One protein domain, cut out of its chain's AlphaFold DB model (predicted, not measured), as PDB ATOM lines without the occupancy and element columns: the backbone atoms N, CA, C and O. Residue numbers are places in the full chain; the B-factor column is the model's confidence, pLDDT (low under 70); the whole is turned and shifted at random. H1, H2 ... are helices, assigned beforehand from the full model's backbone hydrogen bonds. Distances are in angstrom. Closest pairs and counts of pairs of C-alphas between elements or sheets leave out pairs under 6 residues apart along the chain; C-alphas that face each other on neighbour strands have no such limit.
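AT A GLANCE: This is residues 10 to 73 of the 327 residues of the protein "DUF4216 domain-containing protein" of Chenopodium quinoa (UniProt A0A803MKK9). The longest helix, H2, makes a straight arm at one end of an open, drawn-out model, and the short H3 folds back beside the last part of it. H1 lies far off at the other end, joined to H2 by a long stretch with no named element, while the loop residues 62 to 67 stick out freely. The printed part has 64 residues with three named helices in the order H1, H2, H3 and no named strand; the class is all helix, though only 26 residues are in named elements. It is extended, with a radius of gyration of the C-alphas of 18.0 A, and spans 50 by 26 by 15 A.

IN THESE COORDINATES: H2 covers residues 46 to 58, 18.7 A from first to last C-alpha, and starts at C-alpha 46 at (18.981, 94.009, 43.566). H3 covers residues 69 to 73, 7.2 A long, and ends at C-alpha 73 at (8.381, 100.857, 49.064). H1 covers residues 10 to 17, 10.4 A long, from C-alpha 10 at (37.835, 108.859, 47.767).

HOW THE PARTS SIT: H2 touches H3 with residues 53 to 58 alone; their closest C-alphas, of Lys 57 and Ala 70, are 4.3 A apart. H1 is apart from both H2 and H3. Within the long stretch, residues 27 to 28 pair with residues 35 to 36, antiparallel. In H1 and H2 every O i to N i+4 pair is within hydrogen-bond range; in H3 0 of 1 is, beside 2 of 2 O i to N i+3 pairs.

THE WHOLE: The two C-alphas farthest apart, of Asp 31 and Gln 63, are 53.2 A apart. The printed part has no cut. The link from H1 to H2, 28 residues, is long; that from H2 to H3, 10 residues, is short. The mean pLDDT of the printed part is 74.9, with residues 29 to 35, 41 to 42 and 64 to 73 under 70.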
ATOM      1  N   LYS A  10      37.126 108.006  46.789       81.88
ATOM      2  CA  LYS A  10      37.835 108.859  47.767       81.88
ATOM      3  C   LYS A  10      37.476 108.551  49.229       81.88
ATOM      4  O   LYS A  10      38.363 108.478  50.052       81.88
ATOM      5  N   ALA A  11      36.208 108.260  49.532       82.75
ATOM      6  CA  ALA A  11      35.787 107.908  50.885       82.75
ATOM      7  C   ALA A  11      36.350 106.545  51.326       82.75
ATOM      8  O   ALA A  11      36.551 106.325  52.513       82.75
ATOM      9  N   ARG A  12      36.612 105.623  50.385       84.44
ATOM     10  CA  ARG A  12      37.284 104.346  50.673       84.44
ATOM     11  C   ARG A  12      38.800 104.509  50.841       84.44
ATOM     12  O   ARG A  12      39.364 103.803  51.667       84.44
ATOM     13  N   LEU A  13      39.426 105.448  50.127       84.06
ATOM     14  CA  LEU A  13      40.820 105.844  50.365       84.06
ATOM     15  C   LEU A  13      40.983 106.509  51.737       84.06
ATOM     16  O   LEU A  13      41.900 106.154  52.463       84.06
ATOM     17  N   ASP A  14      40.044 107.371  52.140       86.44
ATOM     18  CA  ASP A  14      40.051 107.971  53.481       86.44
ATOM     19  C   ASP A  14      39.973 106.879  54.576       86.44
ATOM     20  O   ASP A  14      40.680 106.941  55.578       86.44
ATOM     21  N   LEU A  15      39.153 105.830  54.389       85.12
ATOM     22  CA  LEU A  15      39.099 104.681  55.317       85.12
ATOM     23  C   LEU A  15      40.432 103.919  55.392       85.12
ATOM     24  O   LEU A  15      40.792 103.426  56.465       85.12
ATOM     25  N   GLN A  16      41.146 103.826  54.269       86.44
ATOM     26  CA  GLN A  16      42.464 103.204  54.184       86.44
ATOM     27  C   GLN A  16      43.534 104.043  54.881       86.44
ATOM     28  O   GLN A  16      44.303 103.498  55.670       86.44
ATOM     29  N   GLU A  17      43.531 105.359  54.670       88.69
ATOM     30  CA  GLU A  17      44.439 106.304  55.328       88.69
ATOM     31  C   GLU A  17      44.249 106.312  56.854       88.69
ATOM     32  O   GLU A  17      45.219 106.358  57.606       88.69
ATOM     33  N   ILE A  18      43.001 106.187  57.322       89.50
ATOM     34  CA  ILE A  18      42.659 106.147  58.754       89.50
ATOM     35  C   ILE A  18      42.847 104.731  59.352       89.50
ATOM     36  O   ILE A  18      42.728 104.543  60.562       89.50
ATOM     37  N   GLY A  19      43.164 103.715  58.539       86.12
ATOM     38  CA  GLY A  19      43.474 102.359  59.011       86.12
ATOM     39  C   GLY A  19      42.279 101.590  59.591       86.12
ATOM     40  O   GLY A  19      42.460 100.694  60.413       86.12
ATOM     41  N   ILE A  20      41.051 101.924  59.182       84.12
ATOM     42  CA  ILE A  20      39.815 101.293  59.671       84.12
ATOM     43  C   ILE A  20      39.069 100.591  58.532       84.12
ATOM     44  O   ILE A  20      39.115 101.032  57.387       84.12
ATOM     45  N   ARG A  21      38.337  99.513  58.849       77.44
ATOM     46  CA  ARG A  21      37.542  98.730  57.879       77.44
ATOM     47  C   ARG A  21      38.342  98.259  56.660       77.44
ATOM     48  O   ARG A  21      38.010  98.599  55.523       77.44
ATOM     49  N   GLY A  22      39.399  97.485  56.919       81.38
ATOM     50  CA  GLY A  22      40.288  96.914  55.896       81.38
ATOM     51  C   GLY A  22      39.554  96.163  54.785       81.38
ATOM     52  O   GLY A  22      39.926  96.240  53.622       81.38
ATOM     53  N   GLU A  23      38.435  95.526  55.122       81.06
ATOM     54  CA  GLU A  23      37.550  94.825  54.194       81.06
ATOM     55  C   GLU A  23      36.877  95.732  53.149       81.06
ATOM     56  O   GLU A  23      36.308  95.236  52.181       81.06
ATOM     57  N   LEU A  24      36.912  97.056  53.338       82.88
ATOM     58  CA  LEU A  24      36.321  98.057  52.450       82.88
ATOM     59  C   LEU A  24      37.357  98.833  51.633       82.88
ATOM     60  O   LEU A  24      36.959  99.701  50.846       82.88
ATOM     61  N   HIS A  25      38.649  98.570  51.821       87.06
ATOM     62  CA  HIS A  25      39.705  99.299  51.121       87.06
ATOM     63  C   HIS A  25      39.655  99.008  49.616       87.06
ATOM     64  O   HIS A  25      39.270  97.906  49.222       87.06
ATOM     65  N   PRO A  26      39.967  99.987  48.751       83.94
ATOM     66  CA  PRO A  26      39.998  99.752  47.313       83.94
ATOM     67  C   PRO A  26      41.047  98.690  46.959       83.94
ATOM     68  O   PRO A  26      42.144  98.702  47.512       83.94
ATOM     69  N   VAL A  27      40.703  97.782  46.046       82.12
ATOM     70  CA  VAL A  27      41.589  96.706  45.582       82.12
ATOM     71  C   VAL A  27      41.831  96.887  44.092       82.12
ATOM     72  O   VAL A  27      40.881  97.103  43.336       82.12
ATOM     73  N   ASP A  28      43.084  96.807  43.665       77.00
ATOM     74  CA  ASP A  28      43.430  96.863  42.247       77.00
ATOM     75  C   ASP A  28      42.937  95.592  41.542       77.00
ATOM     76  O   ASP A  28      43.115  94.482  42.044       77.00
ATOM     77  N   ALA A  29      42.245  95.746  40.409       66.75
ATOM     78  CA  ALA A  29      41.832  94.602  39.600       66.75
ATOM     79  C   ALA A  29      43.006  94.095  38.744       66.75
ATOM     80  O   ALA A  29      43.832  94.894  38.305       66.75
ATOM     81  N   ASP A  30      43.008  92.794  38.431       64.50
ATOM     82  CA  ASP A  30      44.076  92.077  37.701       64.50
ATOM     83  C   ASP A  30      44.485  92.691  36.343       64.50
ATOM     84  O   ASP A  30      45.540  92.364  35.811       64.50
ATOM     85  N   ASP A  31      43.667  93.584  35.779       62.66
ATOM     86  CA  ASP A  31      43.856  94.201  34.457       62.66
ATOM     87  C   ASP A  31      44.339  95.673  34.519       62.66
ATOM     88  O   ASP A  31      44.270  96.387  33.516       62.66
ATOM     89  N   GLU A  32      44.757  96.163  35.699       60.06
ATOM     90  CA  GLU A  32      45.318  97.508  36.001       60.06
ATOM     91  C   GLU A  32      44.471  98.734  35.577       60.06
ATOM     92  O   GLU A  32      44.827  99.881  35.843       60.06
ATOM     93  N   ARG A  33      43.315  98.537  34.933       58.12
ATOM     94  CA  ARG A  33      42.469  99.628  34.411       58.12
ATOM     95  C   ARG A  33      41.364 100.078  35.355       58.12
ATOM     96  O   ARG A  33      40.770 101.132  35.121       58.12
ATOM     97  N   TYR A  34      41.055  99.301  36.392       57.47
ATOM     98  CA  TYR A  34      39.923  99.566  37.277       57.47
ATOM     99  C   TYR A  34      40.245  99.230  38.733       57.47
ATOM    100  O   TYR A  34      40.850  98.205  39.028       57.47
ATOM    101  N   VAL A  35      39.764 100.079  39.643       69.56
ATOM    102  CA  VAL A  35      39.818  99.848  41.089       69.56
ATOM    103  C   VAL A  35      38.497  99.229  41.537       69.56
ATOM    104  O   VAL A  35      37.427  99.824  41.363       69.56
ATOM    105  N   LEU A  36      38.561  98.037  42.123       72.44
ATOM    106  CA  LEU A  36      37.412  97.359  42.699       72.44
ATOM    107  C   LEU A  36      37.129  97.937  44.090       72.44
ATOM    108  O   LEU A  36      38.008  98.022  44.942       72.44
ATOM    109  N   LEU A  37      35.881  98.343  44.328       77.38
ATOM    110  CA  LEU A  37      35.419  98.773  45.647       77.38
ATOM    111  C   LEU A  37      34.684  97.596  46.293       77.38
ATOM    112  O   LEU A  37      33.572  97.277  45.849       77.38
ATOM    113  N   PRO A  38      35.257  96.946  47.325       76.94
ATOM    114  CA  PRO A  38      34.599  95.839  47.997       76.94
ATOM    115  C   PRO A  38      33.232  96.257  48.529       76.94
ATOM    116  O   PRO A  38      33.031  97.370  49.039       76.94
ATOM    117  N   LYS A  39      32.256  95.364  48.399       74.69
ATOM    118  CA  LYS A  39      30.925  95.623  48.936       74.69
ATOM    119  C   LYS A  39      30.976  95.649  50.465       74.69
ATOM    120  O   LYS A  39      31.761  94.942  51.081       74.69
ATOM    121  N   ALA A  40      30.117  96.469  51.069       72.12
ATOM    122  CA  ALA A  40      29.965  96.492  52.519       72.12
ATOM    123  C   ALA A  40      29.522  95.124  53.062       72.12
ATOM    124  O   ALA A  40      28.793  94.405  52.378       72.12
ATOM    125  N   SER A  41      29.876  94.816  54.312       68.00
ATOM    126  CA  SER A  41      29.545  93.550  54.991       68.00
ATOM    127  C   SER A  41      28.043  93.225  54.986       68.00
ATOM    128  O   SER A  41      27.658  92.065  55.043       68.00
ATOM    129  N   PHE A  42      27.192  94.249  54.856       68.00
ATOM    130  CA  PHE A  42      25.739  94.125  54.708       68.00
ATOM    131  C   PHE A  42      25.260  94.714  53.375       68.00
ATOM    132  O   PHE A  42      24.421  95.617  53.327       68.00
ATOM    133  N   SER A  43      25.838  94.255  52.265       71.88
ATOM    134  CA  SER A  43      25.378  94.624  50.926       71.88
ATOM    135  C   SER A  43      24.354  93.624  50.411       71.88
ATOM    136  O   SER A  43      24.600  92.426  50.458       71.88
ATOM    137  N   MET A  44      23.255  94.131  49.860       75.19
ATOM    138  CA  MET A  44      22.242  93.303  49.212       75.19
ATOM    139  C   MET A  44      22.273  93.503  47.696       75.19
ATOM    140  O   MET A  44      22.370  94.647  47.216       75.19
ATOM    141  N   THR A  45      22.151  92.411  46.944       81.06
ATOM    142  CA  THR A  45      21.877  92.415  45.501       81.06
ATOM    143  C   THR A  45      20.536  93.093  45.209       81.06
ATOM    144  O   THR A  45      19.762  93.434  46.109       81.06
ATOM    145  N   LYS A  46      20.255  93.379  43.934       75.62
ATOM    146  CA  LYS A  46      18.981  94.009  43.566       75.62
ATOM    147  C   LYS A  46      17.817  93.060  43.865       75.62
ATOM    148  O   LYS A  46      16.783  93.505  44.352       75.62
ATOM    149  N   GLU A  47      18.030  91.777  43.624       75.25
ATOM    150  CA  GLU A  47      17.112  90.672  43.868       75.25
ATOM    151  C   GLU A  47      16.845  90.523  45.373       75.25
ATOM    152  O   GLU A  47      15.694  90.568  45.801       75.25
ATOM    153  N   GLU A  48      17.897  90.493  46.196       76.94
ATOM    154  CA  GLU A  48      17.780  90.452  47.660       76.94
ATOM    155  C   GLU A  48      17.041  91.677  48.207       76.94
ATOM    156  O   GLU A  48      16.165  91.545  49.060       76.94
ATOM    157  N   LYS A  49      17.323  92.882  47.689       76.62
ATOM    158  CA  LYS A  49      16.593  94.100  48.082       76.62
ATOM    159  C   LYS A  49      15.109  94.002  47.768       76.62
ATOM    160  O   LYS A  49      14.298  94.482  48.559       76.62
ATOM    161  N   ILE A  50      14.750  93.425  46.621       75.06
ATOM    162  CA  ILE A  50      13.351  93.220  46.236       75.06
ATOM    163  C   ILE A  50      12.683  92.268  47.226       75.06
ATOM    164  O   ILE A  50      11.622  92.612  47.747       75.06
ATOM    165  N   ILE A  51      13.321  91.136  47.540       78.31
ATOM    166  CA  ILE A  51      12.817  90.163  48.518       78.31
ATOM    167  C   ILE A  51      12.641  90.831  49.886       78.31
ATOM    168  O   ILE A  51      11.535  90.847  50.423       78.31
ATOM    169  N   PHE A  52      13.675  91.496  50.399       78.06
ATOM    170  CA  PHE A  52      13.649  92.181  51.693       78.06
ATOM    171  C   PHE A  52      12.552  93.245  51.786       78.06
ATOM    172  O   PHE A  52      11.768  93.275  52.735       78.06
ATOM    173  N   CYS A  53      12.432  94.100  50.766       74.69
ATOM    174  CA  CYS A  53      11.369  95.102  50.721       74.69
ATOM    175  C   CYS A  53       9.983  94.455  50.586       74.69
ATOM    176  O   CYS A  53       9.005  95.018  51.075       74.69
ATOM    177  N   SER A  54       9.872  93.303  49.914       75.81
ATOM    178  CA  SER A  54       8.601  92.584  49.784       75.81
ATOM    179  C   SER A  54       8.108  92.037  51.126       75.81
ATOM    180  O   SER A  54       6.918  92.165  51.410       75.81
ATOM    181  N   VAL A  55       9.014  91.546  51.979       77.88
ATOM    182  CA  VAL A  55       8.705  91.107  53.350       77.88
ATOM    183  C   VAL A  55       8.225  92.302  54.175       77.88
ATOM    184  O   VAL A  55       7.095  92.314  54.660       77.88
ATOM    185  N   LEU A  56       9.002  93.389  54.209       77.06
ATOM    186  CA  LEU A  56       8.639  94.605  54.950       77.06
ATOM    187  C   LEU A  56       7.335  95.267  54.476       77.06
ATOM    188  O   LEU A  56       6.681  95.966  55.248       77.06
ATOM    189  N   LYS A  57       6.948  95.093  53.205       74.00
ATOM    190  CA  LYS A  57       5.655  95.576  52.689       74.00
ATOM    191  C   LYS A  57       4.466  94.820  53.276       74.00
ATOM    192  O   LYS A  57       3.401  95.426  53.401       74.00
ATOM    193  N   LYS A  58       4.621  93.522  53.539       75.81
ATOM    194  CA  LYS A  58       3.555  92.654  54.053       75.81
ATOM    195  C   LYS A  58       3.407  92.775  55.568       75.81
ATOM    196  O   LYS A  58       2.303  92.607  56.077       75.81
ATOM    197  N   GLU A  59       4.485  93.134  56.258       79.56
ATOM    198  CA  GLU A  59       4.497  93.195  57.714       79.56
ATOM    199  C   GLU A  59       3.617  94.301  58.311       79.56
ATOM    200  O   GLU A  59       3.672  95.477  57.925       79.56
ATOM    201  N   LYS A  60       2.823  93.924  59.321       83.12
ATOM    202  CA  LYS A  60       2.110  94.877  60.180       83.12
ATOM    203  C   LYS A  60       3.053  95.278  61.307       83.12
ATOM    204  O   LYS A  60       3.535  94.429  62.034       83.12
ATOM    205  N   LEU A  61       3.285  96.571  61.506       82.88
ATOM    206  CA  LEU A  61       4.146  97.058  62.593       82.88
ATOM    207  C   LEU A  61       3.334  97.820  63.646       82.88
ATOM    208  O   LEU A  61       2.275  98.368  63.310       82.88
ATOM    209  N   PRO A  62       3.826  97.919  64.894       81.38
ATOM    210  CA  PRO A  62       3.184  98.725  65.918       81.38
ATOM    211  C   PRO A  62       2.973 100.174  65.519       81.38
ATOM    212  O   PRO A  62       3.783 100.803  64.819       81.38
ATOM    213  N   GLN A  63       1.856 100.726  65.990       76.38
ATOM    214  CA  GLN A  63       1.608 102.152  65.876       76.38
ATOM    215  C   GLN A  63       2.739 102.945  66.550       76.38
ATOM    216  O   GLN A  63       3.006 102.763  67.731       76.38
ATOM    217  N   GLY A  64       3.366 103.863  65.808       68.69
ATOM    218  CA  GLY A  64       4.459 104.704  66.311       68.69
ATOM    219  C   GLY A  64       5.870 104.232  65.945       68.69
ATOM    220  O   GLY A  64       6.771 105.061  65.967       68.69
ATOM    221  N   CYS A  65       6.058 102.976  65.519       67.81
ATOM    222  CA  CYS A  65       7.365 102.475  65.070       67.81
ATOM    223  C   CYS A  65       7.640 102.847  63.602       67.81
ATOM    224  O   CYS A  65       8.400 103.761  63.302       67.81
ATOM    225  N   ALA A  66       6.970 102.175  62.664       64.25
ATOM    226  CA  ALA A  66       7.067 102.462  61.231       64.25
ATOM    227  C   ALA A  66       5.706 102.253  60.558       64.25
ATOM    228  O   ALA A  66       5.529 101.478  59.616       64.25
ATOM    229  N   SER A  67       4.695 102.937  61.091       58.88
ATOM    230  CA  SER A  67       3.323 102.818  60.610       58.88
ATOM    231  C   SER A  67       3.244 103.156  59.116       58.88
ATOM    232  O   SER A  67       3.637 104.243  58.691       58.88
ATOM    233  N   ASN A  68       2.685 102.242  58.319       61.12
ATOM    234  CA  ASN A  68       2.597 102.340  56.858       61.12
ATOM    235  C   ASN A  68       3.948 102.334  56.115       61.12
ATOM    236  O   ASN A  68       4.055 102.982  55.066       61.12
ATOM    237  N   ILE A  69       4.953 101.588  56.592       65.94
ATOM    238  CA  ILE A  69       6.236 101.439  55.882       65.94
ATOM    239  C   ILE A  69       6.048 100.990  54.419       65.94
ATOM    240  O   ILE A  69       6.715 101.501  53.523       65.94
ATOM    241  N   ALA A  70       5.024 100.171  54.145       60.66
ATOM    242  CA  ALA A  70       4.623  99.745  52.804       60.66
ATOM    243  C   ALA A  70       4.433 100.902  51.799       60.66
ATOM    244  O   ALA A  70       4.738 100.748  50.616       60.66
ATOM    245  N   ARG A  71       3.985 102.089  52.250       61.16
ATOM    246  CA  ARG A  71       3.822 103.266  51.372       61.16
ATOM    247  C   ARG A  71       5.150 103.779  50.822       61.16
ATOM    248  O   ARG A  71       5.145 104.385  49.758       61.16
ATOM    249  N   TYR A  72       6.257 103.548  51.525       61.72
ATOM    250  CA  TYR A  72       7.588 104.010  51.129       61.72
ATOM    251  C   TYR A  72       8.295 103.067  50.151       61.72
ATOM    252  O   TYR A  72       9.271 103.470  49.527       61.72
ATOM    253  N   PHE A  73       7.784 101.849  49.959       57.53
ATOM    254  CA  PHE A  73       8.381 100.857  49.064       57.53
ATOM    255  C   PHE A  73       7.729 100.806  47.665       57.53
ATOM    256  O   PHE A  73       8.044  99.925  46.861       57.53
TER     257      PHE A  73